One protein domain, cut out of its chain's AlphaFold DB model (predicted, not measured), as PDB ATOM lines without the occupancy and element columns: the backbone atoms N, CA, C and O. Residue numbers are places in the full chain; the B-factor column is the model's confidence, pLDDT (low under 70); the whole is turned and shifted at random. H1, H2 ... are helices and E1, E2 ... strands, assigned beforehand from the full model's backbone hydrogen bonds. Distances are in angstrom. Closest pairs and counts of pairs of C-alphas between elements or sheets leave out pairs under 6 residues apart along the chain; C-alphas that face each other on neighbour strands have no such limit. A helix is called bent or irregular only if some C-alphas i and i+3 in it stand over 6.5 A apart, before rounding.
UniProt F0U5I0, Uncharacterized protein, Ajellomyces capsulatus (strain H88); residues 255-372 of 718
ATOM      1  N   LYS A 255      53.845 203.680 222.610       84.00
ATOM      2  CA  LYS A 255      53.065 203.256 221.433       84.00
ATOM      3  C   LYS A 255      51.539 203.321 221.648       84.00
ATOM      4  O   LYS A 255      50.811 203.175 220.676       84.00
ATOM      5  N   GLU A 256      51.027 203.525 222.865       85.12
ATOM      6  CA  GLU A 256      49.580 203.710 223.098       85.12
ATOM      7  C   GLU A 256      49.082 205.114 222.750       85.12
ATOM      8  O   GLU A 256      47.915 205.264 222.392       85.12
ATOM      9  N   SER A 257      49.951 206.124 222.828       84.06
ATOM     10  CA  SER A 257      49.639 207.520 222.507       84.06
ATOM     11  C   SER A 257      49.974 207.913 221.063       84.06
ATOM     12  O   SER A 257      49.753 209.062 220.687       84.06
ATOM     13  N   LEU A 258      50.494 206.985 220.251       84.88
ATOM     14  CA  LEU A 258      50.960 207.240 218.886       84.88
ATOM     15  C   LEU A 258      50.252 206.328 217.871       84.88
ATOM     16  O   LEU A 258      50.130 205.127 218.122       84.88
ATOM     17  N   PRO A 259      49.842 206.834 216.693       84.62
ATOM     18  CA  PRO A 259      49.390 205.970 215.610       84.62
ATOM     19  C   PRO A 259      50.547 205.084 215.125       84.62
ATOM     20  O   PRO A 259      51.659 205.563 214.897       84.62
ATOM     21  N   LEU A 260      50.285 203.783 214.961       85.12
ATOM     22  CA  LEU A 260      51.257 202.833 214.418       85.12
ATOM     23  C   LEU A 260      51.154 202.780 212.891       85.12
ATOM     24  O   LEU A 260      50.129 202.397 212.329       85.12
ATOM     25  N   VAL A 261      52.254 203.117 212.229       86.44
ATOM     26  CA  VAL A 261      52.427 203.078 210.780       86.44
ATOM     27  C   VAL A 261      53.214 201.824 210.414       86.44
ATOM     28  O   VAL A 261      54.369 201.657 210.802       86.44
ATOM     29  N   ILE A 262      52.582 200.918 209.667       84.50
ATOM     30  CA  ILE A 262      53.168 199.624 209.306       84.50
ATOM     31  C   ILE A 262      53.755 199.712 207.895       84.50
ATOM     32  O   ILE A 262      53.018 199.683 206.910       84.50
ATOM     33  N   VAL A 263      55.086 199.760 207.800       86.12
ATOM     34  CA  VAL A 263      55.825 199.663 206.531       86.12
ATOM     35  C   VAL A 263      56.803 198.499 206.643       86.12
ATOM     36  O   VAL A 263      57.879 198.614 207.225       86.12
ATOM     37  N   ARG A 264      56.398 197.340 206.116       81.44
ATOM     38  CA  ARG A 264      57.160 196.089 206.248       81.44
ATOM     39  C   ARG A 264      58.550 196.220 205.617       81.44
ATOM     40  O   ARG A 264      58.679 196.809 204.548       81.44
ATOM     41  N   GLY A 265      59.563 195.662 206.278       83.56
ATOM     42  CA  GLY A 265      60.966 195.678 205.842       83.56
ATOM     43  C   GLY A 265      61.775 196.910 206.272       83.56
ATOM     44  O   GLY A 265      63.003 196.885 206.188       83.56
ATOM     45  N   VAL A 266      61.134 197.977 206.766       91.62
ATOM     46  CA  VAL A 266      61.857 199.119 207.350       91.62
ATOM     47  C   VAL A 266      62.532 198.680 208.648       91.62
ATOM     48  O   VAL A 266      61.910 198.055 209.504       91.62
ATOM     49  N   SER A 267      63.812 199.011 208.800       92.94
ATOM     50  CA  SER A 267      64.626 198.631 209.958       92.94
ATOM     51  C   SER A 267      65.121 199.875 210.689       92.94
ATOM     52  O   SER A 267      65.578 200.823 210.056       92.94
ATOM     53  N   ALA A 268      65.067 199.860 212.021       91.19
ATOM     54  CA  ALA A 268      65.710 200.863 212.867       91.19
ATOM     55  C   ALA A 268      66.860 200.186 213.619       91.19
ATOM     56  O   ALA A 268      66.644 199.162 214.267       91.19
ATOM     57  N   LEU A 269      68.073 200.720 213.498       90.19
ATOM     58  CA  LEU A 269      69.297 200.092 214.005       90.19
ATOM     59  C   LEU A 269      70.276 201.135 214.556       90.19
ATOM     60  O   LEU A 269      70.281 202.283 214.119       90.19
ATOM     61  N   LYS A 270      71.122 200.724 215.503       87.50
ATOM     62  CA  LYS A 270      72.177 201.553 216.101       87.50
ATOM     63  C   LYS A 270      73.540 200.949 215.762       87.50
ATOM     64  O   LYS A 270      73.747 199.763 215.997       87.50
ATOM     65  N   ARG A 271      74.466 201.750 215.234       88.12
ATOM     66  CA  ARG A 271      75.853 201.369 214.907       88.12
ATOM     67  C   ARG A 271      76.793 202.411 215.509       88.12
ATOM     68  O   ARG A 271      76.909 203.510 214.987       88.12
ATOM     69  N   GLY A 272      77.435 202.098 216.636       86.75
ATOM     70  CA  GLY A 272      78.261 203.081 217.351       86.75
ATOM     71  C   GLY A 272      77.443 204.311 217.767       86.75
ATOM     72  O   GLY A 272      76.528 204.182 218.589       86.75
ATOM     73  N   MET A 273      77.772 205.473 217.191       88.19
ATOM     74  CA  MET A 273      77.063 206.750 217.378       88.19
ATOM     75  C   MET A 273      75.913 206.973 216.380       88.19
ATOM     76  O   MET A 273      75.089 207.862 216.596       88.19
ATOM     77  N   ASP A 274      75.824 206.165 215.324       90.50
ATOM     78  CA  ASP A 274      74.808 206.304 214.286       90.50
ATOM     79  C   ASP A 274      73.517 205.574 214.678       90.50
ATOM     80  O   ASP A 274      73.530 204.417 215.109       90.50
ATOM     81  N   ILE A 275      72.382 206.234 214.468       89.75
ATOM     82  CA  ILE A 275      71.038 205.665 214.541       89.75
ATOM     83  C   ILE A 275      70.454 205.739 213.134       89.75
ATOM     84  O   ILE A 275      70.158 206.821 212.629       89.75
ATOM     85  N   VAL A 276      70.307 204.583 212.490       91.94
ATOM     86  CA  VAL A 276      69.922 204.480 211.083       91.94
ATOM     87  C   VAL A 276      68.481 203.992 210.962       91.94
ATOM     88  O   VAL A 276      68.124 202.926 211.470       91.94
ATOM     89  N   LEU A 277      67.657 204.756 210.245       93.06
ATOM     90  CA  LEU A 277      66.390 204.294 209.691       93.06
ATOM     91  C   LEU A 277      66.652 203.798 208.264       93.06
ATOM     92  O   LEU A 277      66.693 204.586 207.319       93.06
ATOM     93  N   HIS A 278      66.848 202.488 208.123       94.69
ATOM     94  CA  HIS A 278      67.067 201.839 206.836       94.69
ATOM     95  C   HIS A 278      65.726 201.484 206.179       94.69
ATOM     96  O   HIS A 278      64.934 200.698 206.709       94.69
ATOM     97  N   VAL A 279      65.492 202.048 204.998       93.44
ATOM     98  CA  VAL A 279      64.297 201.862 204.175       93.44
ATOM     99  C   VAL A 279      64.711 201.134 202.892       93.44
ATOM    100  O   VAL A 279      65.297 201.754 202.002       93.44
ATOM    101  N   PRO A 280      64.414 199.829 202.742       91.38
ATOM    102  CA  PRO A 280      64.685 199.123 201.493       91.38
ATOM    103  C   PRO A 280      64.001 199.817 200.309       91.38
ATOM    104  O   PRO A 280      62.908 200.366 200.452       91.38
ATOM    105  N   GLN A 281      64.603 199.762 199.121       86.38
ATOM    106  CA  GLN A 281      64.112 200.480 197.937       86.38
ATOM    107  C   GLN A 281      62.633 200.197 197.622       86.38
ATOM    108  O   GLN A 281      61.854 201.119 197.384       86.38
ATOM    109  N   GLY A 282      62.224 198.923 197.686       86.44
ATOM    110  CA  GLY A 282      60.833 198.504 197.476       86.44
ATOM    111  C   GLY A 282      59.853 199.021 198.540       86.44
ATOM    112  O   GLY A 282      58.653 199.065 198.295       86.44
ATOM    113  N   CYS A 283      60.352 199.458 199.699       89.44
ATOM    114  CA  CYS A 283      59.567 200.005 200.805       89.44
ATOM    115  C   CYS A 283      59.380 201.528 200.710       89.44
ATOM    116  O   CYS A 283      58.484 202.065 201.361       89.44
ATOM    117  N   ALA A 284      60.182 202.230 199.899       89.75
ATOM    118  CA  ALA A 284      60.206 203.693 199.837       89.75
ATOM    119  C   ALA A 284      58.849 204.308 199.449       89.75
ATOM    120  O   ALA A 284      58.374 205.241 200.101       89.75
ATOM    121  N   LEU A 285      58.187 203.744 198.432       89.50
ATOM    122  CA  LEU A 285      56.860 204.189 197.998       89.50
ATOM    123  C   LEU A 285      55.802 203.955 199.084       89.50
ATOM    124  O   LEU A 285      55.008 204.852 199.354       89.50
ATOM    125  N   TYR A 286      55.821 202.794 199.745       90.00
ATOM    126  CA  TYR A 286      54.880 202.489 200.826       90.00
ATOM    127  C   TYR A 286      55.092 203.388 202.044       90.00
ATOM    128  O   TYR A 286      54.113 203.830 202.633       90.00
ATOM    129  N   LEU A 287      56.342 203.719 202.389       89.94
ATOM    130  CA  LEU A 287      56.631 204.710 203.425       89.94
ATOM    131  C   LEU A 287      56.068 206.078 203.030       89.94
ATOM    132  O   LEU A 287      55.330 206.677 203.804       89.94
ATOM    133  N   LYS A 288      56.332 206.548 201.807       88.94
ATOM    134  CA  LYS A 288      55.804 207.825 201.313       88.94
ATOM    135  C   LYS A 288      54.270 207.881 201.337       88.94
ATOM    136  O   LYS A 288      53.720 208.852 201.853       88.94
ATOM    137  N   GLU A 289      53.582 206.856 200.828       89.81
ATOM    138  CA  GLU A 289      52.113 206.750 200.887       89.81
ATOM    139  C   GLU A 289      51.615 206.745 202.342       89.81
ATOM    140  O   GLU A 289      50.703 207.496 202.691       89.81
ATOM    141  N   ALA A 290      52.246 205.953 203.213       86.31
ATOM    142  CA  ALA A 290      51.849 205.811 204.609       86.31
ATOM    143  C   ALA A 290      52.138 207.052 205.469       86.31
ATOM    144  O   ALA A 290      51.514 207.202 206.518       86.31
ATOM    145  N   LEU A 291      53.033 207.950 205.042       84.69
ATOM    146  CA  LEU A 291      53.272 209.230 205.712       84.69
ATOM    147  C   LEU A 291      52.459 210.398 205.130       84.69
ATOM    148  O   LEU A 291      52.264 211.399 205.818       84.69
ATOM    149  N   ALA A 292      51.952 210.293 203.897       87.06
ATOM    150  CA  ALA A 292      51.151 211.344 203.251       87.06
ATOM    151  C   ALA A 292      49.775 211.576 203.913       87.06
ATOM    152  O   ALA A 292      49.154 212.616 203.716       87.06
ATOM    153  N   GLN A 293      49.308 210.614 204.712       85.62
ATOM    154  CA  GLN A 293      48.085 210.692 205.524       85.62
ATOM    155  C   GLN A 293      48.262 211.465 206.848       85.62
ATOM    156  O   GLN A 293      47.279 211.691 207.551       85.62
ATOM    157  N   PHE A 294      49.484 211.895 207.188       84.31
ATOM    158  CA  PHE A 294      49.784 212.658 208.401       84.31
ATOM    159  C   PHE A 294      50.227 214.089 208.078       84.31
ATOM    160  O   PHE A 294      50.931 214.335 207.097       84.31
ATOM    161  N   GLN A 295      49.847 215.037 208.938       81.69
ATOM    162  CA  GLN A 295      50.390 216.398 208.910       81.69
ATOM    163  C   GLN A 295      51.882 216.381 209.281       81.69
ATOM    164  O   GLN A 295      52.325 215.493 210.008       81.69
ATOM    165  N   LEU A 296      52.649 217.379 208.820       74.69
ATOM    166  CA  LEU A 296      54.100 217.460 209.061       74.69
ATOM    167  C   LEU A 296      54.465 217.379 210.550       74.69
ATOM    168  O   LEU A 296      55.463 216.762 210.896       74.69
ATOM    169  N   GLU A 297      53.646 217.961 211.423       73.31
ATOM    170  CA  GLU A 297      53.885 218.041 212.870       73.31
ATOM    171  C   GLU A 297      53.415 216.794 213.644       73.31
ATOM    172  O   GLU A 297      53.570 216.715 214.861       73.31
ATOM    173  N   HIS A 298      52.820 215.809 212.964       80.19
ATOM    174  CA  HIS A 298      52.242 214.643 213.622       80.19
ATOM    175  C   HIS A 298      53.294 213.561 213.897       80.19
ATOM    176  O   HIS A 298      53.953 213.064 212.982       80.19
ATOM    177  N   VAL A 299      53.404 213.149 215.161       77.19
ATOM    178  CA  VAL A 299      54.279 212.052 215.591       77.19
ATOM    179  C   VAL A 299      53.559 210.714 215.410       77.19
ATOM    180  O   VAL A 299      52.380 210.581 215.727       77.19
ATOM    181  N   PHE A 300      54.276 209.701 214.933       83.31
ATOM    182  CA  PHE A 300      53.782 208.334 214.767       83.31
ATOM    183  C   PHE A 300      54.867 207.326 215.152       83.31
ATOM    184  O   PHE A 300      56.057 207.639 215.167       83.31
ATOM    185  N   ALA A 301      54.462 206.093 215.440       86.38
ATOM    186  CA  ALA A 301      55.382 204.975 215.602       86.38
ATOM    187  C   ALA A 301      55.510 204.218 214.275       86.38
ATOM    188  O   ALA A 301      54.503 203.959 213.624       86.38
ATOM    189  N   LEU A 302      56.717 203.796 213.896       87.62
ATOM    190  CA  LEU A 302      56.900 202.809 212.826       87.62
ATOM    191  C   LEU A 302      56.885 201.389 213.410       87.62
ATOM    192  O   LEU A 302      57.417 201.139 214.497       87.62
ATOM    193  N   ASP A 303      56.263 200.453 212.694       87.31
ATOM    194  CA  ASP A 303      56.554 199.030 212.870       87.31
ATOM    195  C   ASP A 303      57.830 198.703 212.093       87.31
ATOM    196  O   ASP A 303      57.898 198.955 210.888       87.31
ATOM    197  N   SER A 304      58.848 198.203 212.791       89.19
ATOM    198  CA  SER A 304      60.175 197.951 212.237       89.19
ATOM    199  C   SER A 304      60.603 196.503 212.443       89.19
ATOM    200  O   SER A 304      60.291 195.861 213.449       89.19
ATOM    201  N   THR A 305      61.332 195.986 211.460       90.19
ATOM    202  CA  THR A 305      61.906 194.639 211.454       90.19
ATOM    203  C   THR A 305      63.395 194.690 211.821       90.19
ATOM    204  O   THR A 305      64.013 195.752 211.699       90.19
ATOM    205  N   PRO A 306      64.010 193.578 212.268       88.75
ATOM    206  CA  PRO A 306      65.452 193.507 212.445       88.75
ATOM    207  C   PRO A 306      66.146 193.759 211.111       88.75
ATOM    208  O   PRO A 306      65.718 193.247 210.073       88.75
ATOM    209  N   HIS A 307      67.247 194.502 211.150       90.44
ATOM    210  CA  HIS A 307      68.171 194.516 210.027       90.44
ATOM    211  C   HIS A 307      68.835 193.136 209.908       90.44
ATOM    212  O   HIS A 307      69.136 192.514 210.925       90.44
ATOM    213  N   LYS A 308      69.115 192.673 208.685       86.25
ATOM    214  CA  LYS A 308      69.770 191.370 208.432       86.25
ATOM    215  C   LYS A 308      71.117 191.186 209.153       86.25
ATOM    216  O   LYS A 308      71.476 190.070 209.499       86.25
ATOM    217  N   ASP A 309      71.820 192.294 209.392       87.31
ATOM    218  CA  ASP A 309      73.130 192.337 210.053       87.31
ATOM    219  C   ASP A 309      73.022 192.770 211.534       87.31
ATOM    220  O   ASP A 309      73.998 193.236 212.114       87.31
ATOM    221  N   ALA A 310      71.826 192.714 212.132       89.50
ATOM    222  CA  ALA A 310      71.648 192.970 213.560       89.50
ATOM    223  C   ALA A 310      72.142 191.775 214.392       89.50
ATOM    224  O   ALA A 310      71.892 190.621 214.052       89.50
ATOM    225  N   ASP A 311      72.795 192.064 215.515       88.31
ATOM    226  CA  ASP A 311      73.259 191.093 216.517       88.31
ATOM    227  C   ASP A 311      72.398 191.098 217.797       88.31
ATOM    228  O   ASP A 311      72.607 190.303 218.718       88.31
ATOM    229  N   SER A 312      71.464 192.044 217.874       89.00
ATOM    230  CA  SER A 312      70.736 192.420 219.075       89.00
ATOM    231  C   SER A 312      69.490 193.241 218.748       89.00
ATOM    232  O   SER A 312      69.266 193.672 217.613       89.00
ATOM    233  N   GLY A 313      68.639 193.451 219.752       89.56
ATOM    234  CA  GLY A 313      67.466 194.307 219.616       89.56
ATOM    235  C   GLY A 313      67.017 194.911 220.939       89.56
ATOM    236  O   GLY A 313      67.571 194.614 221.997       89.56
ATOM    237  N   LEU A 314      65.985 195.753 220.871       89.12
ATOM    238  CA  LEU A 314      65.384 196.402 222.034       89.12
ATOM    239  C   LEU A 314      63.993 195.834 222.317       89.12
ATOM    240  O   LEU A 314      63.104 195.830 221.461       89.12
ATOM    241  N   LEU A 315      63.798 195.395 223.552       89.56
ATOM    242  CA  LEU A 315      62.519 194.982 224.107       89.56
ATOM    243  C   LEU A 315      61.978 196.065 225.020       89.56
ATOM    244  O   LEU A 315      62.676 196.986 225.425       89.56
ATOM    245  N   TRP A 316      60.697 195.952 225.328       91.19
ATOM    246  CA  TRP A 316      60.078 196.769 226.352       91.19
ATOM    247  C   TRP A 316      58.892 196.011 226.933       91.19
ATOM    248  O   TRP A 316      58.173 195.311 226.209       91.19
ATOM    249  N   SER A 317      58.707 196.168 228.232       91.88
ATOM    250  CA  SER A 317      57.563 195.748 229.022       91.88
ATOM    251  C   SER A 317      57.331 196.777 230.126       91.88
ATOM    252  O   SER A 317      58.222 197.552 230.459       91.88
ATOM    253  N   ASN A 318      56.159 196.745 230.745       91.94
ATOM    254  CA  ASN A 318      55.806 197.602 231.875       91.94
ATOM    255  C   ASN A 318      56.643 197.370 233.151       91.94
ATOM    256  O   ASN A 318      56.465 198.103 234.121       91.94
ATOM    257  N   THR A 319      57.524 196.363 233.176       88.88
ATOM    258  CA  THR A 319      58.525 196.182 234.239       88.88
ATOM    259  C   THR A 319      59.865 196.843 233.921       88.88
ATOM    260  O   THR A 319      60.676 197.004 234.827       88.88
ATOM    261  N   ASP A 320      60.114 197.225 232.662       85.44
ATOM    262  CA  ASP A 320      61.324 197.938 232.255       85.44
ATOM    263  C   ASP A 320      61.069 199.466 232.320       85.44
ATOM    264  O   ASP A 320      60.116 199.977 231.724       85.44
ATOM    265  N   THR A 321      61.923 200.224 233.018       80.00
ATOM    266  CA  THR A 321      61.837 201.704 233.078       80.00
ATOM    267  C   THR A 321      62.190 202.382 231.754       80.00
ATOM    268  O   THR A 321      61.780 203.511 231.500       80.00
ATOM    269  N   GLU A 322      62.935 201.684 230.904       80.44
ATOM    270  CA  GLU A 322      63.361 202.089 229.567       80.44
ATOM    271  C   GLU A 322      63.441 200.845 228.661       80.44
ATOM    272  O   GLU A 322      63.328 199.723 229.159       80.44
ATOM    273  N   PRO A 323      63.599 200.972 227.331       83.75
ATOM    274  CA  PRO A 323      63.801 199.807 226.475       83.75
ATOM    275  C   PRO A 323      65.034 198.991 226.895       83.75
ATOM    276  O   PRO A 323      66.131 199.516 227.039       83.75
ATOM    277  N   ARG A 324      64.864 197.681 227.056       86.12
ATOM    278  CA  ARG A 324      65.913 196.745 227.470       86.12
ATOM    279  C   ARG A 324      66.567 196.096 226.254       86.12
ATOM    280  O   ARG A 324      65.874 195.523 225.415       86.12
ATOM    281  N   GLY A 325      67.897 196.100 226.193       82.75
ATOM    282  CA  GLY A 325      68.639 195.279 225.234       82.75
ATOM    283  C   GLY A 325      68.405 193.779 225.453       82.75
ATOM    284  O   GLY A 325      68.371 193.305 226.589       82.75
ATOM    285  N   TYR A 326      68.257 193.015 224.369       82.00
ATOM    286  CA  TYR A 326      68.453 191.563 224.384       82.00
ATOM    287  C   TYR A 326      69.512 191.176 223.345       82.00
ATOM    288  O   TYR A 326      69.591 191.781 222.273       82.00
ATOM    289  N   ALA A 327      70.362 190.211 223.717       78.00
ATOM    290  CA  ALA A 327      71.735 190.077 223.216       78.00
ATOM    291  C   ALA A 327      72.585 191.343 223.499       78.00
ATOM    292  O   ALA A 327      72.439 191.930 224.569       78.00
ATOM    293  N   ALA A 328      73.505 191.730 222.611       62.81
ATOM    294  CA  ALA A 328      74.573 192.707 222.891       62.81
ATOM    295  C   ALA A 328      74.159 194.201 222.905       62.81
ATOM    296  O   ALA A 328      74.997 195.073 223.135       62.81
ATOM    297  N   GLY A 329      72.889 194.514 222.635       58.34
ATOM    298  CA  GLY A 329      72.431 195.866 222.293       58.34
ATOM    299  C   GLY A 329      72.264 196.830 223.474       58.34
ATOM    300  O   GLY A 329      71.973 196.427 224.597       58.34
ATOM    301  N   THR A 330      72.378 198.133 223.188       54.59
ATOM    302  CA  THR A 330      72.141 199.245 224.131       54.59
ATOM    303  C   THR A 330      70.962 200.111 223.684       54.59
ATOM    304  O   THR A 330      70.740 200.299 222.486       54.59
ATOM    305  N   SER A 331      70.197 200.628 224.649       55.72
ATOM    306  CA  SER A 331      69.060 201.525 224.415       55.72
ATOM    307  C   SER A 331      69.513 202.976 224.299       55.72
ATOM    308  O   SER A 331      70.277 203.449 225.133       55.72
ATOM    309  N   ASN A 332      68.987 203.686 223.298       57.44
ATOM    310  CA  ASN A 332      69.087 205.138 223.180       57.44
ATOM    311  C   ASN A 332      67.691 205.712 222.902       57.44
ATOM    312  O   ASN A 332      66.962 205.192 222.054       57.44
ATOM    313  N   ALA A 333      67.370 206.841 223.529       59.56
ATOM    314  CA  ALA A 333      66.254 207.703 223.153       59.56
ATOM    315  C   ALA A 333      66.781 209.118 222.876       59.56
ATOM    316  O   ALA A 333      67.692 209.591 223.552       59.56
ATOM    317  N   PHE A 334      66.226 209.789 221.870       60.91
ATOM    318  CA  PHE A 334      66.576 211.161 221.506       60.91
ATOM    319  C   PHE A 334      65.347 211.858 220.923       60.91
ATOM    320  O   PHE A 334      64.476 211.216 220.336       60.91
ATOM    321  N   MET A 335      65.290 213.178 221.085       65.00
ATOM    322  CA  MET A 335      64.255 214.030 220.505       65.00
ATOM    323  C   MET A 335      64.861 214.833 219.356       65.00
ATOM    324  O   MET A 335      65.953 215.386 219.490       65.00
ATOM    325  N   ILE A 336      64.146 214.916 218.237       72.31
ATOM    326  CA  ILE A 336      64.486 215.793 217.109       72.31
ATOM    327  C   ILE A 336      63.586 217.028 217.120       72.31
ATOM    328  O   ILE A 336      62.448 216.972 217.580       72.31
ATOM    329  N   THR A 337      64.093 218.154 216.620       75.94
ATOM    330  CA  THR A 337      63.312 219.399 216.538       75.94
ATOM    331  C   THR A 337      62.320 219.359 215.369       75.94
ATOM    332  O   THR A 337      62.551 218.645 214.391       75.94
ATOM    333  N   ASN A 338      61.252 220.166 215.410       77.12
ATOM    334  CA  ASN A 338      60.287 220.251 214.301       77.12
ATOM    335  C   ASN A 338      60.953 220.593 212.941       77.12
ATOM    336  O   ASN A 338      60.637 219.917 211.962       77.12
ATOM    337  N   PRO A 339      61.917 221.539 212.842       79.56
ATOM    338  CA  PRO A 339      62.692 221.754 211.613       79.56
ATOM    339  C   PRO A 339      63.488 220.523 211.152       79.56
ATOM    340  O   PRO A 339      63.477 220.188 209.967       79.56
ATOM    341  N   THR A 340      64.143 219.816 212.083       81.25
ATOM    342  CA  THR A 340      64.868 218.565 211.795       81.25
ATOM    343  C   THR A 340      63.927 217.507 211.219       81.25
ATOM    344  O   THR A 340      64.239 216.862 210.218       81.25
ATOM    345  N   TRP A 341      62.748 217.354 211.822       82.75
ATOM    346  CA  TRP A 341      61.732 216.416 211.368       82.75
ATOM    347  C   TRP A 341      61.150 216.791 209.998       82.75
ATOM    348  O   TRP A 341      61.025 215.925 209.135       82.75
ATOM    349  N   ALA A 342      60.874 218.073 209.742       81.94
ATOM    350  CA  ALA A 342      60.406 218.541 208.436       81.94
ATOM    351  C   ALA A 342      61.423 218.250 207.313       81.94
ATOM    352  O   ALA A 342      61.038 217.790 206.237       81.94
ATOM    353  N   SER A 343      62.723 218.431 207.582       85.31
ATOM    354  CA  SER A 343      63.802 218.058 206.654       85.31
ATOM    355  C   SER A 343      63.840 216.544 206.387       85.31
ATOM    356  O   SER A 343      63.864 216.123 205.229       85.31
ATOM    357  N   LEU A 344      63.749 215.709 207.430       86.81
ATOM    358  CA  LEU A 344      63.648 214.252 207.270       86.81
ATOM    359  C   LEU A 344      62.419 213.841 206.458       86.81
ATOM    360  O   LEU A 344      62.511 212.997 205.567       86.81
ATOM    361  N   ARG A 345      61.268 214.465 206.721       84.38
ATOM    362  CA  ARG A 345      60.019 214.210 206.004       84.38
ATOM    363  C   ARG A 345      60.162 214.514 204.510       84.38
ATOM    364  O   ARG A 345      59.739 213.687 203.702       84.38
ATOM    365  N   GLN A 346      60.808 215.626 204.152       86.56
ATOM    366  CA  GLN A 346      61.124 215.987 202.767       86.56
ATOM    367  C   GLN A 346      62.028 214.940 202.095       86.56
ATOM    368  O   GLN A 346      61.739 214.511 200.976       86.56
ATOM    369  N   HIS A 347      63.076 214.477 202.778       90.19
ATOM    370  CA  HIS A 347      63.951 213.418 202.267       90.19
ATOM    371  C   HIS A 347      63.206 212.091 202.049       90.19
ATOM    372  O   HIS A 347      63.388 211.450 201.013       90.19
ATOM    373  N   ILE A 348      62.273 211.721 202.934       88.38
ATOM    374  CA  ILE A 348      61.405 210.547 202.728       88.38
ATOM    375  C   ILE A 348      60.526 210.713 201.477       88.38
ATOM    376  O   ILE A 348      60.395 209.782 200.679       88.38
ATOM    377  N   GLU A 349      59.947 211.897 201.254       86.56
ATOM    378  CA  GLU A 349      59.110 212.170 200.073       86.56
ATOM    379  C   GLU A 349      59.892 212.181 198.761       86.56
ATOM    380  O   GLU A 349      59.340 211.831 197.715       86.56
ATOM    381  N   GLN A 350      61.167 212.555 198.811       89.62
ATOM    382  CA  GLN A 350      62.096 212.484 197.686       89.62
ATOM    383  C   GLN A 350      62.750 211.099 197.539       89.62
ATOM    384  O   GLN A 350      63.366 210.835 196.511       89.62
ATOM    385  N   SER A 351      62.605 210.223 198.541       90.31
ATOM    386  CA  SER A 351      63.326 208.948 198.664       90.31
ATOM    387  C   SER A 351      64.851 209.117 198.579       90.31
ATOM    388  O   SER A 351      65.544 208.332 197.936       90.31
ATOM    389  N   THR A 352      65.364 210.174 199.218       91.94
ATOM    390  CA  THR A 352      66.792 210.504 199.297       91.94
ATOM    391  C   THR A 352      67.343 210.207 200.688       91.94
ATOM    392  O   THR A 352      66.683 210.444 201.698       91.94
ATOM    393  N   SER A 353      68.560 209.663 200.749       93.00
ATOM    394  CA  SER A 353      69.262 209.433 202.015       93.00
ATOM    395  C   SER A 353      69.798 210.747 202.594       93.00
ATOM    396  O   SER A 353      70.147 211.657 201.842       93.00
ATOM    397  N   THR A 354      69.900 210.844 203.919       94.50
ATOM    398  CA  THR A 354      70.469 212.014 204.608       94.50
ATOM    399  C   THR A 354      71.109 211.626 205.944       94.50
ATOM    400  O   THR A 354      70.802 210.570 206.494       94.50
ATOM    401  N   ASN A 355      71.989 212.480 206.469       93.19
ATOM    402  CA  ASN A 355      72.626 212.334 207.777       93.19
ATOM    403  C   ASN A 355      72.517 213.661 208.543       93.19
ATOM    404  O   ASN A 355      72.809 214.723 207.993       93.19
ATOM    405  N   ILE A 356      72.087 213.594 209.800       88.69
ATOM    406  CA  ILE A 356      71.874 214.734 210.685       88.69
ATOM    407  C   ILE A 356      72.621 214.487 211.996       88.69
ATOM    408  O   ILE A 356      72.286 213.568 212.743       88.69
ATOM    409  N   ALA A 357      73.583 215.353 212.318       87.12
ATOM    410  CA  ALA A 357      74.197 215.373 213.640       87.12
ATOM    411  C   ALA A 357      73.207 215.900 214.692       87.12
ATOM    412  O   ALA A 357      72.559 216.933 214.501       87.12
ATOM    413  N   LEU A 358      73.089 215.180 215.804       80.81
ATOM    414  CA  LEU A 358      72.253 215.531 216.946       80.81
ATOM    415  C   LEU A 358      73.095 216.261 218.009       80.81
ATOM    416  O   LEU A 358      74.291 215.993 218.123       80.81
ATOM    417  N   PRO A 359      72.496 217.124 218.855       74.56
ATOM    418  CA  PRO A 359      73.225 217.824 219.920       74.56
ATOM    419  C   PRO A 359      73.949 216.906 220.920       74.56
ATOM    420  O   PRO A 359      74.894 217.335 221.565       74.56
ATOM    421  N   SER A 360      73.531 215.642 221.031       74.25
ATOM    422  CA  SER A 360      74.167 214.607 221.859       74.25
ATOM    423  C   SER A 360      75.427 213.977 221.240       74.25
ATOM    424  O   SER A 360      75.937 212.994 221.771       74.25
ATOM    425  N   GLY A 361      75.888 214.465 220.083       83.44
ATOM    426  CA  GLY A 361      76.991 213.878 219.312       83.44
ATOM    427  C   GLY A 361      76.616 212.615 218.527       83.44
ATOM    428  O   GLY A 361      77.409 212.141 217.722       83.44
ATOM    429  N   LEU A 362      75.411 212.069 218.726       85.38
ATOM    430  CA  LEU A 362      74.871 210.983 217.906       85.38
ATOM    431  C   LEU A 362      74.529 211.482 216.495       85.38
ATOM    432  O   LEU A 362      74.198 212.651 216.302       85.38
ATOM    433  N   HIS A 363      74.508 210.579 215.522       89.31
ATOM    434  CA  HIS A 363      74.024 210.872 214.173       89.31
ATOM    435  C   HIS A 363      72.692 210.171 213.923       89.31
ATOM    436  O   HIS A 363      72.528 209.003 214.272       89.31
ATOM    437  N   PHE A 364      71.746 210.850 213.277       90.62
ATOM    438  CA  PHE A 364      70.562 210.212 212.714       90.62
ATOM    439  C   PHE A 364      70.697 210.107 211.197       90.62
ATOM    440  O   PHE A 364      70.801 211.121 210.504       90.62
ATOM    441  N   ILE A 365      70.663 208.881 210.682       92.44
ATOM    442  CA  ILE A 365      70.824 208.583 209.260       92.44
ATOM    443  C   ILE A 365      69.510 208.022 208.718       92.44
ATOM    444  O   ILE A 365      68.997 207.015 209.200       92.44
ATOM    445  N   LEU A 366      68.978 208.651 207.676       93.31
ATOM    446  CA  LEU A 366      67.934 208.067 206.843       93.31
ATOM    447  C   LEU A 366      68.625 207.416 205.645       93.31
ATOM    448  O   LEU A 366      69.230 208.117 204.837       93.31
ATOM    449  N   GLU A 367      68.547 206.093 205.535       94.38
ATOM    450  CA  GLU A 367      69.220 205.329 204.485       94.38
ATOM    451  C   GLU A 367      68.187 204.658 203.578       94.38
ATOM    452  O   GLU A 367      67.498 203.726 203.991       94.38
ATOM    453  N   PHE A 368      68.093 205.099 202.323       91.94
ATOM    454  CA  PHE A 368      67.376 204.355 201.293       91.94
ATOM    455  C   PHE A 368      68.291 203.307 200.657       91.94
ATOM    456  O   PHE A 368      69.382 203.613 200.167       91.94
ATOM    457  N   GLY A 369      67.822 202.059 200.640       84.50
ATOM    458  CA  GLY A 369      68.513 200.960 199.980       84.50
ATOM    459  C   GLY A 369      68.689 201.250 198.490       84.50
ATOM    460  O   GLY A 369      67.735 201.601 197.795       84.50
ATOM    461  N   HIS A 370      69.912 201.095 197.993       72.62
ATOM    462  CA  HIS A 370      70.217 201.264 196.576       72.62
ATOM    463  C   HIS A 370      69.906 199.962 195.832       72.62
ATOM    464  O   HIS A 370      70.198 198.879 196.341       72.62
ATOM    465  N   SER A 371      69.363 200.047 194.614       44.69
ATOM    466  CA  SER A 371      69.242 198.883 193.726       44.69
ATOM    467  C   SER A 371      70.628 198.350 193.373       44.69
ATOM    468  O   SER A 371      71.234 198.798 192.397       44.69
ATOM    469  N   THR A 372      71.111 197.346 194.103       38.75
ATOM    470  CA  THR A 372      72.027 196.369 193.520       38.75
ATOM    471  C   THR A 372      71.241 195.661 192.418       38.75
ATOM    472  O   THR A 372      70.225 195.033 192.728       38.75
TER     473      THR A 372
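AT A GLANCE: This is residues 255 to 372 of the 718 residues of an uncharacterized protein of Ajellomyces capsulatus (strain H88) (UniProt F0U5I0). A strongly twisted sheet of five strands is covered by two helices, H1 over the E3 and E1 side and H2 over E7 and E6, while the small hairpin E4 and E5 lies off the sheet, away from the helices. The printed part has 118 residues, with elements in the order E1 E2 H1 E3 E4 E5 H2 E6 E7. The sheet order is E3 E1 E2 E7 E6, mixed; the class is mixed, helices and strands. It is compact, radius of gyration of the C-alphas 14.3 A, spanning 37 by 36 by 29 A.

HOW THE PARTS SIT: E1, residues 260 to 271, bends by 96 degrees at residue 264. It is antiparallel to E2, residues 274 to 279, in a hairpin with N 269 and O 276 at 3.0 A, and parallel to the edge strand E3, residues 301 to 305, with N 303 and O 261 at 2.9 A. E7, residues 363 to 368, is parallel to E2, with N 277 and O 365 at 2.8 A. E6, residues 354 to 357, forms a hairpin with E7, with N 356 and O 364 at 2.9 A. H1, residues 281 to 292, is on the sheet at a height of 7.9 A, over E3 and, only just, E1, with 3 C-alphas falling on E1; the closest C-alphas of H1 and E1 are those of Leu 287 and Val 263, 6.0 A. H2, residues 338 to 350, is on it at 10.2 A, its closest C-alphas to E6 being His 347 and Thr 354, 7.1 A. Residues 284 to 288 of H1 touch 348 to 349 of H2, closest C-alphas Lys 288 and Glu 349, 5.6 A, at a steep tilt of 52 degrees, opposite ways. In H2 every O i to N i+4 pair is within hydrogen-bond range, in H1 6 of 8. E4, residues 312 to 315, and E5, residues 324 to 327, form a hairpin with N 315 and O 324 at 2.8 A; E4 and E1 are near each other, with 6 pairs of C-alphas within 10 A.

IN THESE COORDINATES: E1 runs 24.6 A from C-alpha 260 at (51.257, 202.833, 214.418), H2 18.4 A and H1 17.7 A; E7 runs 15.9 A to C-alpha 368 at (67.376, 204.355, 201.293). H1 is irregular, only just: C-alphas 282 and 285 are 7.0 A apart.

THE WHOLE: The C-alphas farthest apart, of Thr 319 and Thr 372, are 42.9 A apart. The printed part has no cut, and no link is long. Confidence is under 70 at residues 328 to 335 and 371 to 372.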